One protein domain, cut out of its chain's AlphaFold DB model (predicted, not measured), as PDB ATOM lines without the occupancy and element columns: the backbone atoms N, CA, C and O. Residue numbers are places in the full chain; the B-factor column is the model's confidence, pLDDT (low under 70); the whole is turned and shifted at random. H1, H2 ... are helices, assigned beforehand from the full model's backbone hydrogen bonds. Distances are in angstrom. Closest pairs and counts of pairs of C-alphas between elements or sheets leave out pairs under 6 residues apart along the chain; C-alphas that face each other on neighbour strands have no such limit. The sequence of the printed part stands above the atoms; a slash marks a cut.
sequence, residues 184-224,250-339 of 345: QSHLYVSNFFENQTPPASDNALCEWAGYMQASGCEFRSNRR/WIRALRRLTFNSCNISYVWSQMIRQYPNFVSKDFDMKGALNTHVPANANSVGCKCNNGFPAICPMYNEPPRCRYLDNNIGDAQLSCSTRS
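Overview. This is residues 184 to 224 and 250 to 339 of the 345 residues of the protein "Hypothetical protein" of Rotaria socialis (UniProt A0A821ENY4). There is little regular structure: short helices H2, H3 and H4 cluster by the first half of longer H1, whose far end runs out past them, and unnamed residues 293 to 339 loop round the outside. The printed part has 131 residues, four named helices in the order H1 to H4 and no named strand; its class is all helix, with 50 residues in named elements. It is compact, radius of gyration of the C-alphas 15.7 A, and elongated, 52 by 30 by 30 A.

Along the chain. H1, residues 200 to 218, begins at C-alpha 200 (19.826, -41.349, 39.889) and measures 26.6 A. H2, residues 250 to 259, H3, residues 264 to 274, and H4, residues 283 to 292, measure 14.1, 15.3 and 15.3 A; C-alpha 292 is at (26.854, -37.152, 36.678).

Arrangement. H1, with residues 202 to 209 alone, touches H2 at a shallow tilt of 15 degrees, opposite ways; the closest C-alphas, Leu 205 and Ile 251, are 6.6 A apart. H2 and H3 touch as a hairpin, closest C-alphas Leu 257 and Val 267, 5.8 A. H3 touches H4 at a steep 65 degrees, closest C-alphas Ile 264 and Leu 289, 6.1 A. H1 and H3 are apart. O i to N i+4 pairs are all within hydrogen-bond range in H1, H2 and H3, and 4 of 6 in H4.

Size, cuts and confidence. Residues 225 to 249 are cut out, a C-alpha gap of 25.6 A. Low-confidence residues, pLDDT under 70, include 296 to 316.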
ATOM      1  N   GLN A 184      27.912 -17.402  44.294       90.00
ATOM      2  CA  GLN A 184      28.935 -17.381  43.238       90.00
ATOM      3  C   GLN A 184      30.032 -18.444  43.461       90.00
ATOM      4  O   GLN A 184      31.211 -18.144  43.320       90.00
ATOM      5  N   SER A 185      29.657 -19.670  43.827       89.62
ATOM      6  CA  SER A 185      30.565 -20.819  43.942       89.62
ATOM      7  C   SER A 185      30.047 -21.964  43.086       89.62
ATOM      8  O   SER A 185      28.836 -22.081  42.881       89.62
ATOM      9  N   HIS A 186      30.944 -22.799  42.567       88.38
ATOM     10  CA  HIS A 186      30.535 -24.078  41.992       88.38
ATOM     11  C   HIS A 186      30.014 -24.993  43.113       88.38
ATOM     12  O   HIS A 186      30.590 -25.015  44.195       88.38
ATOM     13  N   LEU A 187      28.899 -25.687  42.861       85.62
ATOM     14  CA  LEU A 187      28.254 -26.599  43.814       85.62
ATOM     15  C   LEU A 187      28.819 -28.016  43.666       85.62
ATOM     16  O   LEU A 187      29.037 -28.456  42.536       85.62
ATOM     17  N   TYR A 188      28.959 -28.763  44.757       85.94
ATOM     18  CA  TYR A 188      29.356 -30.167  44.731       85.94
ATOM     19  C   TYR A 188      28.115 -31.067  44.775       85.94
ATOM     20  O   TYR A 188      27.894 -31.771  45.734       85.94
ATOM     21  N   VAL A 189      27.254 -31.096  43.752       83.81
ATOM     22  CA  VAL A 189      25.958 -31.814  43.869       83.81
ATOM     23  C   VAL A 189      26.062 -33.341  43.702       83.81
ATOM     24  O   VAL A 189      25.443 -33.889  42.798       83.81
ATOM     25  N   SER A 190      26.813 -34.050  44.544       81.06
ATOM     26  CA  SER A 190      26.978 -35.505  44.459       81.06
ATOM     27  C   SER A 190      26.953 -36.184  45.823       81.06
ATOM     28  O   SER A 190      27.740 -35.859  46.705       81.06
ATOM     29  N   ASN A 191      26.172 -37.259  45.958       75.56
ATOM     30  CA  ASN A 191      26.391 -38.183  47.065       75.56
ATOM     31  C   ASN A 191      27.479 -39.195  46.692       75.56
ATOM     32  O   ASN A 191      27.186 -40.283  46.195       75.56
ATOM     33  N   PHE A 192      28.733 -38.823  46.943       79.81
ATOM     34  CA  PHE A 192      29.926 -39.599  46.588       79.81
ATOM     35  C   PHE A 192      29.894 -41.062  47.059       79.81
ATOM     36  O   PHE A 192      30.428 -41.948  46.390       79.81
ATOM     37  N   PHE A 193      29.278 -41.321  48.216       82.31
ATOM     38  CA  PHE A 193      29.237 -42.649  48.832       82.31
ATOM     39  C   PHE A 193      27.989 -43.457  48.481       82.31
ATOM     40  O   PHE A 193      27.926 -44.655  48.776       82.31
ATOM     41  N   GLU A 194      26.989 -42.836  47.864       80.88
ATOM     42  CA  GLU A 194      25.866 -43.544  47.267       80.88
ATOM     43  C   GLU A 194      26.182 -43.814  45.792       80.88
ATOM     44  O   GLU A 194      26.780 -42.998  45.098       80.88
ATOM     45  N   ASN A 195      25.784 -44.979  45.276       71.19
ATOM     46  CA  ASN A 195      25.970 -45.304  43.861       71.19
ATOM     47  C   ASN A 195      25.005 -44.477  42.988       71.19
ATOM     48  O   ASN A 195      23.998 -44.985  42.494       71.19
ATOM     49  N   GLN A 196      25.285 -43.183  42.846       71.50
ATOM     50  CA  GLN A 196      24.493 -42.237  42.078       71.50
ATOM     51  C   GLN A 196      25.058 -42.119  40.664       71.50
ATOM     52  O   GLN A 196      25.593 -41.092  40.273       71.50
ATOM     53  N   THR A 197      24.949 -43.174  39.865       79.31
ATOM     54  CA  THR A 197      25.127 -43.040  38.413       79.31
ATOM     55  C   THR A 197      23.830 -42.536  37.777       79.31
ATOM     56  O   THR A 197      22.748 -42.747  38.342       79.31
ATOM     57  N   PRO A 198      23.866 -41.928  36.578       79.56
ATOM     58  CA  PRO A 198      22.644 -41.600  35.854       79.56
ATOM     59  C   PRO A 198      21.755 -42.849  35.686       79.56
ATOM     60  O   PRO A 198      22.282 -43.932  35.414       79.56
ATOM     61  N   PRO A 199      20.421 -42.743  35.858       81.56
ATOM     62  CA  PRO A 199      19.632 -41.516  36.026       81.56
ATOM     63  C   PRO A 199      19.508 -40.997  37.473       81.56
ATOM     64  O   PRO A 199      18.925 -39.936  37.680       81.56
ATOM     65  N   ALA A 200      20.021 -41.710  38.482       83.81
ATOM     66  CA  ALA A 200      19.826 -41.349  39.889       83.81
ATOM     67  C   ALA A 200      20.467 -39.998  40.249       83.81
ATOM     68  O   ALA A 200      19.844 -39.187  40.930       83.81
ATOM     69  N   SER A 201      21.663 -39.717  39.731       85.69
ATOM     70  CA  SER A 201      22.345 -38.440  39.971       85.69
ATOM     71  C   SER A 201      21.687 -37.241  39.284       85.69
ATOM     72  O   SER A 201      21.774 -36.124  39.787       85.69
ATOM     73  N   ASP A 202      20.980 -37.446  38.167       86.25
ATOM     74  CA  ASP A 202      20.159 -36.391  37.555       86.25
ATOM     75  C   ASP A 202      18.912 -36.086  38.399       86.25
ATOM     76  O   ASP A 202      18.539 -34.924  38.571       86.25
ATOM     77  N   ASN A 203      18.300 -37.117  38.995       84.75
ATOM     78  CA  ASN A 203      17.191 -36.930  39.929       84.75
ATOM     79  C   ASN A 203      17.627 -36.148  41.177       84.75
ATOM     80  O   ASN A 203      16.896 -35.251  41.592       84.75
ATOM     81  N   ALA A 204      18.819 -36.417  41.721       85.38
ATOM     82  CA  ALA A 204      19.371 -35.659  42.848       85.38
ATOM     83  C   ALA A 204      19.534 -34.165  42.506       85.38
ATOM     84  O   ALA A 204      19.069 -33.303  43.251       85.38
ATOM     85  N   LEU A 205      20.078 -33.843  41.323       88.62
ATOM     86  CA  LEU A 205      20.147 -32.461  40.821       88.62
ATOM     87  C   LEU A 205      18.751 -31.813  40.730       88.62
ATOM     88  O   LEU A 205      18.568 -30.650  41.090       88.62
ATOM     89  N   CYS A 206      17.747 -32.560  40.265       87.81
ATOM     90  CA  CYS A 206      16.368 -32.082  40.189       87.81
ATOM     91  C   CYS A 206      15.726 -31.820  41.555       87.81
ATOM     92  O   CYS A 206      15.020 -30.819  41.715       87.81
ATOM     93  N   GLU A 207      15.918 -32.723  42.513       85.31
ATOM     94  CA  GLU A 207      15.409 -32.586  43.879       85.31
ATOM     95  C   GLU A 207      16.041 -31.378  44.563       85.31
ATOM     96  O   GLU A 207      15.322 -30.530  45.098       85.31
ATOM     97  N   TRP A 208      17.357 -31.224  44.433       88.31
ATOM     98  CA  TRP A 208      18.099 -30.082  44.948       88.31
ATOM     99  C   TRP A 208      17.611 -28.747  44.381       88.31
ATOM    100  O   TRP A 208      17.329 -27.802  45.118       88.31
ATOM    101  N   ALA A 209      17.434 -28.660  43.062       89.19
ATOM    102  CA  ALA A 209      16.932 -27.443  42.436       89.19
ATOM    103  C   ALA A 209      15.487 -27.124  42.882       89.19
ATOM    104  O   ALA A 209      15.143 -25.959  43.106       89.19
ATOM    105  N   GLY A 210      14.646 -28.151  43.064       86.75
ATOM    106  CA  GLY A 210      13.308 -28.009  43.646       86.75
ATOM    107  C   GLY A 210      13.345 -27.482  45.084       86.75
ATOM    108  O   GLY A 210      12.572 -26.587  45.439       86.75
ATOM    109  N   TYR A 211      14.288 -27.969  45.891       86.75
ATOM    110  CA  TYR A 211      14.532 -27.462  47.238       86.75
ATOM    111  C   TYR A 211      14.976 -26.002  47.235       86.75
ATOM    112  O   TYR A 211      14.400 -25.199  47.966       86.75
ATOM    113  N   MET A 212      15.937 -25.623  46.390       88.50
ATOM    114  CA  MET A 212      16.388 -24.234  46.271       88.50
ATOM    115  C   MET A 212      15.228 -23.303  45.921       88.50
ATOM    116  O   MET A 212      15.056 -22.261  46.555       88.50
ATOM    117  N   GLN A 213      14.363 -23.707  44.984       87.44
ATOM    118  CA  GLN A 213      13.147 -22.958  44.664       87.44
ATOM    119  C   GLN A 213      12.223 -22.832  45.889       87.44
ATOM    120  O   GLN A 213      11.745 -21.734  46.196       87.44
ATOM    121  N   ALA A 214      11.984 -23.928  46.615       83.94
ATOM    122  CA  ALA A 214      11.147 -23.934  47.813       83.94
ATOM    123  C   ALA A 214      11.726 -23.061  48.942       83.94
ATOM    124  O   ALA A 214      10.980 -22.305  49.571       83.94
ATOM    125  N   SER A 215      13.042 -23.106  49.153       85.69
ATOM    126  CA  SER A 215      13.777 -22.287  50.121       85.69
ATOM    127  C   SER A 215      13.713 -20.805  49.754       85.69
ATOM    128  O   SER A 215      13.342 -19.965  50.580       85.69
ATOM    129  N   GLY A 216      13.941 -20.478  48.479       85.12
ATOM    130  CA  GLY A 216      13.751 -19.136  47.932       85.12
ATOM    131  C   GLY A 216      12.360 -18.582  48.225       85.12
ATOM    132  O   GLY A 216      12.223 -17.401  48.529       85.12
ATOM    133  N   CYS A 217      11.341 -19.445  48.225       83.56
ATOM    134  CA  CYS A 217       9.989 -19.103  48.640       83.56
ATOM    135  C   CYS A 217       9.818 -18.991  50.155       83.56
ATOM    136  O   CYS A 217       9.146 -18.065  50.602       83.56
ATOM    137  N   GLU A 218      10.352 -19.915  50.958       83.00
ATOM    138  CA  GLU A 218      10.283 -19.901  52.429       83.00
ATOM    139  C   GLU A 218      10.765 -18.572  53.012       83.00
ATOM    140  O   GLU A 218      10.027 -17.920  53.754       83.00
ATOM    141  N   PHE A 219      11.945 -18.129  52.586       81.81
ATOM    142  CA  PHE A 219      12.559 -16.903  53.084       81.81
ATOM    143  C   PHE A 219      12.163 -15.652  52.277       81.81
ATOM    144  O   PHE A 219      12.617 -14.557  52.595       81.81
ATOM    145  N   ARG A 220      11.236 -15.762  51.306       72.94
ATOM    146  CA  ARG A 220      10.758 -14.661  50.432       72.94
ATOM    147  C   ARG A 220       9.916 -13.576  51.114       72.94
ATOM    148  O   ARG A 220       9.191 -12.840  50.450       72.94
ATOM    149  N   SER A 221       9.928 -13.483  52.435       58.59
ATOM    150  CA  SER A 221       9.172 -12.437  53.130       58.59
ATOM    151  C   SER A 221      10.023 -11.173  53.272       58.59
ATOM    152  O   SER A 221      11.241 -11.253  53.185       58.59
ATOM    153  N   ASN A 222       9.397 -10.016  53.524       58.78
ATOM    154  CA  ASN A 222      10.019  -8.703  53.803       58.78
ATOM    155  C   ASN A 222      10.941  -8.679  55.052       58.78
ATOM    156  O   ASN A 222      11.085  -7.659  55.726       58.78
ATOM    157  N   ARG A 223      11.526  -9.818  55.420       74.94
ATOM    158  CA  ARG A 223      12.464  -9.981  56.516       74.94
ATOM    159  C   ARG A 223      13.847  -9.604  56.012       74.94
ATOM    160  O   ARG A 223      14.321 -10.111  55.004       74.94
ATOM    161  N   ARG A 224      14.500  -8.708  56.742       89.88
ATOM    162  CA  ARG A 224      15.927  -8.443  56.574       89.88
ATOM    163  C   ARG A 224      16.680  -9.583  57.236       89.88
ATOM    164  O   ARG A 224      16.420  -9.840  58.400       89.88
ATOM    165  N   TRP A 250      22.694 -22.594  37.393       93.12
ATOM    166  CA  TRP A 250      23.890 -23.433  37.412       93.12
ATOM    167  C   TRP A 250      23.548 -24.928  37.345       93.12
ATOM    168  O   TRP A 250      24.130 -25.657  36.540       93.12
ATOM    169  N   ILE A 251      22.557 -25.391  38.118       91.81
ATOM    170  CA  ILE A 251      22.126 -26.800  38.093       91.81
ATOM    171  C   ILE A 251      21.550 -27.171  36.724       91.81
ATOM    172  O   ILE A 251      21.852 -28.240  36.193       91.81
ATOM    173  N   ARG A 252      20.740 -26.298  36.114       91.19
ATOM    174  CA  ARG A 252      20.201 -26.524  34.761       91.19
ATOM    175  C   ARG A 252      21.317 -26.628  33.724       91.19
ATOM    176  O   ARG A 252      21.282 -27.544  32.901       91.19
ATOM    177  N   ALA A 253      22.310 -25.742  33.789       92.19
ATOM    178  CA  ALA A 253      23.472 -25.774  32.910       92.19
ATOM    179  C   ALA A 253      24.265 -27.078  33.074       92.19
ATOM    180  O   ALA A 253      24.549 -27.748  32.076       92.19
ATOM    181  N   LEU A 254      24.534 -27.490  34.319       92.00
ATOM    182  CA  LEU A 254      25.210 -28.749  34.611       92.00
ATOM    183  C   LEU A 254      24.448 -29.938  34.019       92.00
ATOM    184  O   LEU A 254      25.032 -30.704  33.259       92.00
ATOM    185  N   ARG A 255      23.146 -30.059  34.309       91.12
ATOM    186  CA  ARG A 255      22.297 -31.145  33.791       91.12
ATOM    187  C   ARG A 255      22.308 -31.200  32.267       91.12
ATOM    188  O   ARG A 255      22.456 -32.271  31.687       91.12
ATOM    189  N   ARG A 256      22.187 -30.051  31.595       87.81
ATOM    190  CA  ARG A 256      22.222 -29.978  30.127       87.81
ATOM    191  C   ARG A 256      23.552 -30.468  29.559       87.81
ATOM    192  O   ARG A 256      23.558 -31.141  28.528       87.81
ATOM    193  N   LEU A 257      24.664 -30.136  30.213       88.50
ATOM    194  CA  LEU A 257      25.998 -30.555  29.791       88.50
ATOM    195  C   LEU A 257      26.256 -32.040  30.071       88.50
ATOM    196  O   LEU A 257      26.755 -32.728  29.184       88.50
ATOM    197  N   THR A 258      25.913 -32.545  31.259       87.62
ATOM    198  CA  THR A 258      26.143 -33.948  31.652       87.62
ATOM    199  C   THR A 258      25.217 -34.914  30.915       87.62
ATOM    200  O   THR A 258      25.632 -36.017  30.579       87.62
ATOM    201  N   PHE A 259      24.000 -34.489  30.569       83.44
ATOM    202  CA  PHE A 259      23.083 -35.265  29.730       83.44
ATOM    203  C   PHE A 259      23.595 -35.444  28.293       83.44
ATOM    204  O   PHE A 259      23.351 -36.473  27.667       83.44
ATOM    205  N   ASN A 260      24.328 -34.451  27.775       79.56
ATOM    206  CA  ASN A 260      24.793 -34.404  26.386       79.56
ATOM    207  C   ASN A 260      26.293 -34.676  26.216       79.56
ATOM    208  O   ASN A 260      26.822 -34.466  25.124       79.56
ATOM    209  N   SER A 261      26.990 -35.102  27.269       83.81
ATOM    210  CA  SER A 261      28.433 -35.341  27.247       83.81
ATOM    211  C   SER A 261      28.800 -36.538  28.110       83.81
ATOM    212  O   SER A 261      28.246 -36.744  29.179       83.81
ATOM    213  N   CYS A 262      29.818 -37.271  27.679       83.69
ATOM    214  CA  CYS A 262      30.518 -38.294  28.463       83.69
ATOM    215  C   CYS A 262      31.969 -37.901  28.770       83.69
ATOM    216  O   CYS A 262      32.790 -38.729  29.155       83.69
ATOM    217  N   ASN A 263      32.316 -36.629  28.562       84.62
ATOM    218  CA  ASN A 263      33.647 -36.101  28.815       84.62
ATOM    219  C   ASN A 263      33.592 -35.083  29.959       84.62
ATOM    220  O   ASN A 263      33.135 -33.952  29.778       84.62
ATOM    221  N   ILE A 264      34.100 -35.497  31.120       87.12
ATOM    222  CA  ILE A 264      34.174 -34.682  32.339       87.12
ATOM    223  C   ILE A 264      34.958 -33.389  32.100       87.12
ATOM    224  O   ILE A 264      34.503 -32.319  32.489       87.12
ATOM    225  N   SER A 265      36.098 -33.464  31.405       87.06
ATOM    226  CA  SER A 265      36.930 -32.286  31.117       87.06
ATOM    227  C   SER A 265      36.196 -31.275  30.234       87.06
ATOM    228  O   SER A 265      36.290 -30.070  30.460       87.06
ATOM    229  N   TYR A 266      35.419 -31.753  29.256       87.19
ATOM    230  CA  TYR A 266      34.572 -30.892  28.436       87.19
ATOM    231  C   TYR A 266      33.487 -30.218  29.279       87.19
ATOM    232  O   TYR A 266      33.408 -28.991  29.260       87.19
ATOM    233  N   VAL A 267      32.704 -30.989  30.048       88.75
ATOM    234  CA  VAL A 267      31.648 -30.442  30.922       88.75
ATOM    235  C   VAL A 267      32.229 -29.390  31.861       88.75
ATOM    236  O   VAL A 267      31.721 -28.272  31.911       88.75
ATOM    237  N   TRP A 268      33.347 -29.702  32.518       90.31
ATOM    238  CA  TRP A 268      34.029 -28.774  33.415       90.31
ATOM    239  C   TRP A 268      34.460 -27.484  32.706       90.31
ATOM    240  O   TRP A 268      34.162 -26.385  33.170       90.31
ATOM    241  N   SER A 269      35.077 -27.597  31.524       89.00
ATOM    242  CA  SER A 269      35.497 -26.428  30.740       89.00
ATOM    243  C   SER A 269      34.329 -25.523  30.328       89.00
ATOM    244  O   SER A 269      34.494 -24.303  30.262       89.00
ATOM    245  N   GLN A 270      33.152 -26.099  30.054       91.00
ATOM    246  CA  GLN A 270      31.951 -25.331  29.728       91.00
ATOM    247  C   GLN A 270      31.380 -24.651  30.974       91.00
ATOM    248  O   GLN A 270      31.043 -23.472  30.901       91.00
ATOM    249  N   MET A 271      31.357 -25.339  32.121       92.00
ATOM    250  CA  MET A 271      30.913 -24.752  33.390       92.00
ATOM    251  C   MET A 271      31.795 -23.569  33.811       92.00
ATOM    252  O   MET A 271      31.257 -22.508  34.116       92.00
ATOM    253  N   ILE A 272      33.128 -23.689  33.751       91.38
ATOM    254  CA  ILE A 272      34.031 -22.557  34.039       91.38
ATOM    255  C   ILE A 272      33.791 -21.404  33.062       91.38
ATOM    256  O   ILE A 272      33.769 -20.242  33.460       91.38
ATOM    257  N   ARG A 273      33.626 -21.703  31.768       92.38
ATOM    258  CA  ARG A 273      33.407 -20.672  30.747       92.38
ATOM    259  C   ARG A 273      32.099 -19.914  30.970       92.38
ATOM    260  O   ARG A 273      32.069 -18.708  30.750       92.38
ATOM    261  N   GLN A 274      31.038 -20.616  31.359       93.88
ATOM    262  CA  GLN A 274      29.724 -20.027  31.602       93.88
ATOM    263  C   GLN A 274      29.673 -19.256  32.929       93.88
ATOM    264  O   GLN A 274      29.021 -18.217  33.001       93.88
ATOM    265  N   TYR A 275      30.415 -19.708  33.945       92.75
ATOM    266  CA  TYR A 275      30.459 -19.103  35.280       92.75
ATOM    267  C   TYR A 275      31.892 -18.701  35.690       92.75
ATOM    268  O   TYR A 275      32.399 -19.158  36.711       92.75
ATOM    269  N   PRO A 276      32.574 -17.809  34.944       90.62
ATOM    270  CA  PRO A 276      34.009 -17.542  35.129       90.62
ATOM    271  C   PRO A 276      34.356 -16.864  36.462       90.62
ATOM    272  O   PRO A 276      35.503 -16.922  36.914       90.62
ATOM    273  N   ASN A 277      33.359 -16.226  37.078       89.50
ATOM    274  CA  ASN A 277      33.474 -15.513  38.346       89.50
ATOM    275  C   ASN A 277      33.107 -16.382  39.553       89.50
ATOM    276  O   ASN A 277      33.089 -15.865  40.668       89.50
ATOM    277  N   PHE A 278      32.761 -17.657  39.346       89.31
ATOM    278  CA  PHE A 278      32.463 -18.543  40.461       89.31
ATOM    279  C   PHE A 278      33.766 -19.009  41.127       89.31
ATOM    280  O   PHE A 278      34.782 -19.247  40.463       89.31
ATOM    281  N   VAL A 279      33.743 -19.078  42.456       79.81
ATOM    282  CA  VAL A 279      34.829 -19.604  43.291       79.81
ATOM    283  C   VAL A 279      34.734 -21.139  43.400       79.81
ATOM    284  O   VAL A 279      33.716 -21.716  43.025       79.81
ATOM    285  N   SER A 280      35.800 -21.789  43.883       67.25
ATOM    286  CA  SER A 280      35.987 -23.255  43.952       67.25
ATOM    287  C   SER A 280      36.136 -23.942  42.590       67.25
ATOM    288  O   SER A 280      35.160 -24.309  41.934       67.25
ATOM    289  N   LYS A 281      37.379 -24.037  42.098       59.88
ATOM    290  CA  LYS A 281      37.640 -24.283  40.672       59.88
ATOM    291  C   LYS A 281      38.091 -25.677  40.277       59.88
ATOM    292  O   LYS A 281      38.097 -25.895  39.079       59.88
ATOM    293  N   ASP A 282      38.487 -26.619  41.131       58.47
ATOM    294  CA  ASP A 282      39.101 -27.815  40.523       58.47
ATOM    295  C   ASP A 282      38.919 -29.161  41.216       58.47
ATOM    296  O   ASP A 282      38.713 -30.133  40.484       58.47
ATOM    297  N   PHE A 283      38.987 -29.277  42.542       62.84
ATOM    298  CA  PHE A 283      39.033 -30.613  43.145       62.84
ATOM    299  C   PHE A 283      37.648 -31.254  43.302       62.84
ATOM    300  O   PHE A 283      37.352 -32.248  42.629       62.84
ATOM    301  N   ASP A 284      36.769 -30.653  44.104       69.69
ATOM    302  CA  ASP A 284      35.511 -31.302  44.484       69.69
ATOM    303  C   ASP A 284      34.563 -31.428  43.294       69.69
ATOM    304  O   ASP A 284      34.078 -32.513  42.973       69.69
ATOM    305  N   MET A 285      34.379 -30.360  42.517       76.81
ATOM    306  CA  MET A 285      33.434 -30.398  41.402       76.81
ATOM    307  C   MET A 285      33.821 -31.413  40.308       76.81
ATOM    308  O   MET A 285      32.953 -32.088  39.752       76.81
ATOM    309  N   LYS A 286      35.117 -31.604  40.009       80.06
ATOM    310  CA  LYS A 286      35.540 -32.682  39.091       80.06
ATOM    311  C   LYS A 286      35.246 -34.063  39.671       80.06
ATOM    312  O   LYS A 286      34.891 -34.964  38.910       80.06
ATOM    313  N   GLY A 287      35.372 -34.215  40.990       80.31
ATOM    314  CA  GLY A 287      34.937 -35.394  41.733       80.31
ATOM    315  C   GLY A 287      33.458 -35.692  41.494       80.31
ATOM    316  O   GLY A 287      33.143 -36.769  40.981       80.31
ATOM    317  N   ALA A 288      32.582 -34.710  41.742       84.19
ATOM    318  CA  ALA A 288      31.138 -34.818  41.517       84.19
ATOM    319  C   ALA A 288      30.796 -35.138  40.056       84.19
ATOM    320  O   ALA A 288      29.913 -35.942  39.770       84.19
ATOM    321  N   LEU A 289      31.520 -34.581  39.081       88.88
ATOM    322  CA  LEU A 289      31.264 -34.884  37.671       88.88
ATOM    323  C   LEU A 289      31.411 -36.374  37.326       88.88
ATOM    324  O   LEU A 289      30.740 -36.822  36.397       88.88
ATOM    325  N   ASN A 290      32.192 -37.162  38.078       86.00
ATOM    326  CA  ASN A 290      32.265 -38.615  37.871       86.00
ATOM    327  C   ASN A 290      30.929 -39.329  38.135       86.00
ATOM    328  O   ASN A 290      30.697 -40.395  37.568       86.00
ATOM    329  N   THR A 291      30.045 -38.762  38.962       85.94
ATOM    330  CA  THR A 291      28.721 -39.340  39.247       85.94
ATOM    331  C   THR A 291      27.647 -38.850  38.277       85.94
ATOM    332  O   THR A 291      26.629 -39.515  38.089       85.94
ATOM    333  N   HIS A 292      27.846 -37.709  37.611       87.19
ATOM    334  CA  HIS A 292      26.854 -37.152  36.678       87.19
ATOM    335  C   HIS A 292      27.143 -37.439  35.214       87.19
ATOM    336  O   HIS A 292      26.208 -37.571  34.428       87.19
ATOM    337  N   VAL A 293      28.416 -37.492  34.827       87.00
ATOM    338  CA  VAL A 293      28.817 -37.711  33.439       87.00
ATOM    339  C   VAL A 293      28.766 -39.212  33.165       87.00
ATOM    340  O   VAL A 293      29.571 -39.962  33.721       87.00
ATOM    341  N   PRO A 294      27.827 -39.697  32.339       78.69
ATOM    342  CA  PRO A 294      27.685 -41.124  32.125       78.69
ATOM    343  C   PRO A 294      28.892 -41.681  31.360       78.69
ATOM    344  O   PRO A 294      29.390 -41.067  30.417       78.69
ATOM    345  N   ALA A 295      29.307 -42.903  31.704       76.12
ATOM    346  CA  ALA A 295      30.350 -43.620  30.964       76.12
ATOM    347  C   ALA A 295      29.970 -43.850  29.486       76.12
ATOM    348  O   ALA A 295      30.833 -43.971  28.619       76.12
ATOM    349  N   ASN A 296      28.668 -43.904  29.185       69.12
ATOM    350  CA  ASN A 296      28.127 -43.866  27.833       69.12
ATOM    351  C   ASN A 296      26.813 -43.066  27.796       69.12
ATOM    352  O   ASN A 296      25.965 -43.205  28.666       69.12
ATOM    353  N   ALA A 297      26.603 -42.260  26.758       63.62
ATOM    354  CA  ALA A 297      25.359 -41.515  26.542       63.62
ATOM    355  C   ALA A 297      24.348 -42.335  25.707       63.62
ATOM    356  O   ALA A 297      23.610 -41.808  24.871       63.62
ATOM    357  N   ASN A 298      24.315 -43.660  25.913       63.31
ATOM    358  CA  ASN A 298      23.482 -44.570  25.120       63.31
ATOM    359  C   ASN A 298      21.983 -44.284  25.300       63.31
ATOM    360  O   ASN A 298      21.216 -44.446  24.354       63.31
ATOM    361  N   SER A 299      21.573 -43.825  26.490       53.06
ATOM    362  CA  SER A 299      20.185 -43.461  26.821       53.06
ATOM    363  C   SER A 299      19.622 -42.325  25.960       53.06
ATOM    364  O   SER A 299      18.406 -42.207  25.838       53.06
ATOM    365  N   VAL A 300      20.488 -41.534  25.319       56.50
ATOM    366  CA  VAL A 300      20.125 -40.464  24.374       56.50
ATOM    367  C   VAL A 300      20.555 -40.776  22.936       56.50
ATOM    368  O   VAL A 300      20.565 -39.901  22.074       56.50
ATOM    369  N   GLY A 301      20.892 -42.041  22.656       58.53
ATOM    370  CA  GLY A 301      21.235 -42.524  21.318       58.53
ATOM    371  C   GLY A 301      22.675 -42.248  20.876       58.53
ATOM    372  O   GLY A 301      22.971 -42.363  19.688       58.53
ATOM    373  N   CYS A 302      23.583 -41.904  21.796       63.16
ATOM    374  CA  CYS A 302      24.967 -41.564  21.468       63.16
ATOM    375  C   CYS A 302      25.973 -42.625  21.907       63.16
ATOM    376  O   CYS A 302      26.064 -42.973  23.085       63.16
ATOM    377  N   LYS A 303      26.823 -43.057  20.968       62.97
ATOM    378  CA  LYS A 303      28.026 -43.831  21.285       62.97
ATOM    379  C   LYS A 303      29.158 -42.873  21.641       62.97
ATOM    380  O   LYS A 303      29.676 -42.161  20.784       62.97
ATOM    381  N   CYS A 304      29.530 -42.862  22.910       65.81
ATOM    382  CA  CYS A 304      30.711 -42.159  23.387       65.81
ATOM    383  C   CYS A 304      31.970 -42.807  22.818       65.81
ATOM    384  O   CYS A 304      32.304 -43.930  23.180       65.81
ATOM    385  N   ASN A 305      32.656 -42.111  21.910       60.56
ATOM    386  CA  ASN A 305      33.964 -42.531  21.420       60.56
ATOM    387  C   ASN A 305      35.044 -41.805  22.233       60.56
ATOM    388  O   ASN A 305      35.068 -40.576  22.258       60.56
ATOM    389  N   ASN A 306      35.911 -42.585  22.889       56.03
ATOM    390  CA  ASN A 306      36.947 -42.207  23.866       56.03
ATOM    391  C   ASN A 306      38.021 -41.209  23.357       56.03
ATOM    392  O   ASN A 306      39.212 -41.505  23.415       56.03
ATOM    393  N   GLY A 307      37.654 -40.030  22.849       49.53
ATOM    394  CA  GLY A 307      38.646 -39.052  22.381       49.53
ATOM    395  C   GLY A 307      38.129 -37.730  21.812       49.53
ATOM    396  O   GLY A 307      38.919 -36.808  21.652       49.53
ATOM    397  N   PHE A 308      36.829 -37.587  21.552       53.34
ATOM    398  CA  PHE A 308      36.213 -36.307  21.175       53.34
ATOM    399  C   PHE A 308      35.040 -36.016  22.115       53.34
ATOM    400  O   PHE A 308      34.445 -36.969  22.624       53.34
ATOM    401  N   PRO A 309      34.681 -34.744  22.385       52.03
ATOM    402  CA  PRO A 309      33.430 -34.459  23.068       52.03
ATOM    403  C   PRO A 309      32.317 -34.946  22.140       52.03
ATOM    404  O   PRO A 309      31.980 -34.287  21.157       52.03
ATOM    405  N   ALA A 310      31.794 -36.144  22.397       57.41
ATOM    406  CA  ALA A 310      30.581 -36.619  21.759       57.41
ATOM    407  C   ALA A 310      29.436 -35.781  22.338       57.41
ATOM    408  O   ALA A 310      28.744 -36.208  23.254       57.41
ATOM    409  N   ILE A 311      29.320 -34.541  21.860       60.25
ATOM    410  CA  ILE A 311      28.164 -33.693  22.104       60.25
ATOM    411  C   ILE A 311      27.028 -34.351  21.338       60.25
ATOM    412  O   ILE A 311      27.123 -34.509  20.123       60.25
ATOM    413  N   CYS A 312      25.984 -34.760  22.044       62.81
ATOM    414  CA  CYS A 312      24.788 -35.338  21.449       62.81
ATOM    415  C   CYS A 312      23.885 -34.232  20.893       62.81
ATOM    416  O   CYS A 312      23.268 -33.520  21.679       62.81
ATOM    417  N   PRO A 313      23.742 -34.062  19.565       58.28
ATOM    418  CA  PRO A 313      22.935 -32.973  19.019       58.28
ATOM    419  C   PRO A 313      21.431 -33.297  18.969       58.28
ATOM    420  O   PRO A 313      20.659 -32.488  18.467       58.28
ATOM    421  N   MET A 314      20.993 -34.477  19.438       52.69
ATOM    422  CA  MET A 314      19.614 -34.945  19.225       52.69
ATOM    423  C   MET A 314      18.611 -34.541  20.314       52.69
ATOM    424  O   MET A 314      17.415 -34.543  20.037       52.69
ATOM    425  N   TYR A 315      19.057 -34.124  21.505       54.34
ATOM    426  CA  TYR A 315      18.169 -33.618  22.557       54.34
ATOM    427  C   TYR A 315      18.770 -32.367  23.197       54.34
ATOM    428  O   TYR A 315      19.747 -32.432  23.936       54.34
ATOM    429  N   ASN A 316      18.175 -31.204  22.927       63.19
ATOM    430  CA  ASN A 316      18.702 -29.940  23.449       63.19
ATOM    431  C   ASN A 316      18.599 -29.822  24.981       63.19
ATOM    432  O   ASN A 316      19.317 -29.001  25.550       63.19
ATOM    433  N   GLU A 317      17.751 -30.631  25.634       74.94
ATOM    434  CA  GLU A 317      17.416 -30.514  27.057       74.94
ATOM    435  C   GLU A 317      17.237 -31.889  27.738       74.94
ATOM    436  O   GLU A 317      16.674 -32.803  27.122       74.94
ATOM    437  N   PRO A 318      17.664 -32.046  29.008       81.38
ATOM    438  CA  PRO A 318      17.386 -33.233  29.816       81.38
ATOM    439  C   PRO A 318      15.882 -33.355  30.138       81.38
ATOM    440  O   PRO A 318      15.132 -32.380  30.000       81.38
ATOM    441  N   PRO A 319      15.405 -34.521  30.627       83.94
ATOM    442  CA  PRO A 319      14.041 -34.665  31.125       83.94
ATOM    443  C   PRO A 319      13.681 -33.566  32.131       83.94
ATOM    444  O   PRO A 319      14.510 -33.116  32.929       83.94
ATOM    445  N   ARG A 320      12.423 -33.116  32.109       84.31
ATOM    446  CA  ARG A 320      11.968 -32.063  33.024       84.31
ATOM    447  C   ARG A 320      12.012 -32.556  34.467       84.31
ATOM    448  O   ARG A 320      11.472 -33.615  34.776       84.31
ATOM    449  N   CYS A 321      12.574 -31.742  35.358       84.75
ATOM    450  CA  CYS A 321      12.453 -31.988  36.788       84.75
ATOM    451  C   CYS A 321      10.993 -31.831  37.204       84.75
ATOM    452  O   CYS A 321      10.375 -30.800  36.939       84.75
ATOM    453  N   ARG A 322      10.457 -32.823  37.915       77.31
ATOM    454  CA  ARG A 322       9.070 -32.815  38.402       77.31
ATOM    455  C   ARG A 322       8.727 -31.580  39.246       77.31
ATOM    456  O   ARG A 322       7.572 -31.165  39.264       77.31
ATOM    457  N   TYR A 323       9.713 -31.029  39.952       70.69
ATOM    458  CA  TYR A 323       9.524 -29.985  40.961       70.69
ATOM    459  C   TYR A 323       9.980 -28.588  40.525       70.69
ATOM    460  O   TYR A 323       9.752 -27.638  41.268       70.69
ATOM    461  N   LEU A 324      10.586 -28.444  39.339       72.81
ATOM    462  CA  LEU A 324      11.009 -27.139  38.828       72.81
ATOM    463  C   LEU A 324       9.925 -26.527  37.947       72.81
ATOM    464  O   LEU A 324       9.486 -27.142  36.976       72.81
ATOM    465  N   ASP A 325       9.532 -25.294  38.261       66.88
ATOM    466  CA  ASP A 325       8.629 -24.531  37.397       66.88
ATOM    467  C   ASP A 325       9.343 -24.169  36.076       66.88
ATOM    468  O   ASP A 325      10.527 -23.811  36.054       66.88
ATOM    469  N   ASN A 326       8.618 -24.249  34.959       62.81
ATOM    470  CA  ASN A 326       9.138 -23.921  33.630       62.81
ATOM    471  C   ASN A 326       9.422 -22.416  33.481       62.81
ATOM    472  O   ASN A 326      10.182 -22.025  32.601       62.81
ATOM    473  N   ASN A 327       8.839 -21.580  34.347       58.47
ATOM    474  CA  ASN A 327       8.877 -20.122  34.236       58.47
ATOM    475  C   ASN A 327       9.905 -19.434  35.150       58.47
ATOM    476  O   ASN A 327       9.793 -18.232  35.374       58.47
ATOM    477  N   ILE A 328      10.923 -20.141  35.658       58.12
ATOM    478  CA  ILE A 328      12.055 -19.497  36.368       58.12
ATOM    479  C   ILE A 328      12.997 -18.829  35.344       58.12
ATOM    480  O   ILE A 328      14.194 -19.104  35.323       58.12
ATOM    481  N   GLY A 329      12.434 -18.048  34.423       50.50
ATOM    482  CA  GLY A 329      13.161 -17.028  33.681       50.50
ATOM    483  C   GLY A 329      13.339 -15.807  34.579       50.50
ATOM    484  O   GLY A 329      12.573 -15.613  35.526       50.50
ATOM    485  N   ASP A 330      14.390 -15.043  34.305       46.94
ATOM    486  CA  ASP A 330      14.902 -13.926  35.098       46.94
ATOM    487  C   ASP A 330      13.830 -13.190  35.930       46.94
ATOM    488  O   ASP A 330      12.940 -12.522  35.409       46.94
ATOM    489  N   ALA A 331      13.963 -13.303  37.258       49.00
ATOM    490  CA  ALA A 331      13.310 -12.509  38.307       49.00
ATOM    491  C   ALA A 331      12.012 -13.006  38.982       49.00
ATOM    492  O   ALA A 331      11.598 -12.366  39.954       49.00
ATOM    493  N   GLN A 332      11.391 -14.137  38.616       59.22
ATOM    494  CA  GLN A 332      10.220 -14.624  39.375       59.22
ATOM    495  C   GLN A 332      10.283 -16.111  39.743       59.22
ATOM    496  O   GLN A 332       9.752 -16.973  39.052       59.22
ATOM    497  N   LEU A 333      10.834 -16.411  40.928       65.06
ATOM    498  CA  LEU A 333      10.529 -17.671  41.613       65.06
ATOM    499  C   LEU A 333       9.010 -17.748  41.818       65.06
ATOM    500  O   LEU A 333       8.430 -16.941  42.544       65.06
ATOM    501  N   SER A 334       8.340 -18.689  41.170       68.06
ATOM    502  CA  SER A 334       6.922 -18.957  41.399       68.06
ATOM    503  C   SER A 334       6.772 -19.732  42.713       68.06
ATOM    504  O   SER A 334       7.317 -20.826  42.858       68.06
ATOM    505  N   CYS A 335       6.073 -19.152  43.696       72.38
ATOM    506  CA  CYS A 335       5.847 -19.771  45.014       72.38
ATOM    507  C   CYS A 335       4.499 -20.486  45.141       72.38
ATOM    508  O   CYS A 335       4.102 -20.871  46.243       72.38
ATOM    509  N   SER A 336       3.788 -20.660  44.029       65.44
ATOM    510  CA  SER A 336       2.467 -21.290  43.982       65.44
ATOM    511  C   SER A 336       2.503 -22.800  44.272       65.44
ATOM    512  O   SER A 336       1.489 -23.363  44.674       65.44
ATOM    513  N   THR A 337       3.664 -23.456  44.165       57.53
ATOM    514  CA  THR A 337       3.851 -24.913  44.333       57.53
ATOM    515  C   THR A 337       4.251 -25.364  45.747       57.53
ATOM    516  O   THR A 337       4.514 -26.544  45.969       57.53
ATOM    517  N   ARG A 338       4.247 -24.462  46.742       54.03
ATOM    518  CA  ARG A 338       4.747 -24.677  48.123       54.03
ATOM    519  C   ARG A 338       4.207 -25.911  48.875       54.03
ATOM    520  O   ARG A 338       4.807 -26.305  49.872       54.03
ATOM    521  N   SER A 339       3.069 -26.492  48.483       49.62
ATOM    522  CA  SER A 339       2.349 -27.486  49.298       49.62
ATOM    523  C   SER A 339       2.829 -28.935  49.156       49.62
ATOM    524  O   SER A 339       2.499 -29.751  50.018       49.62
TER     525      SER A 339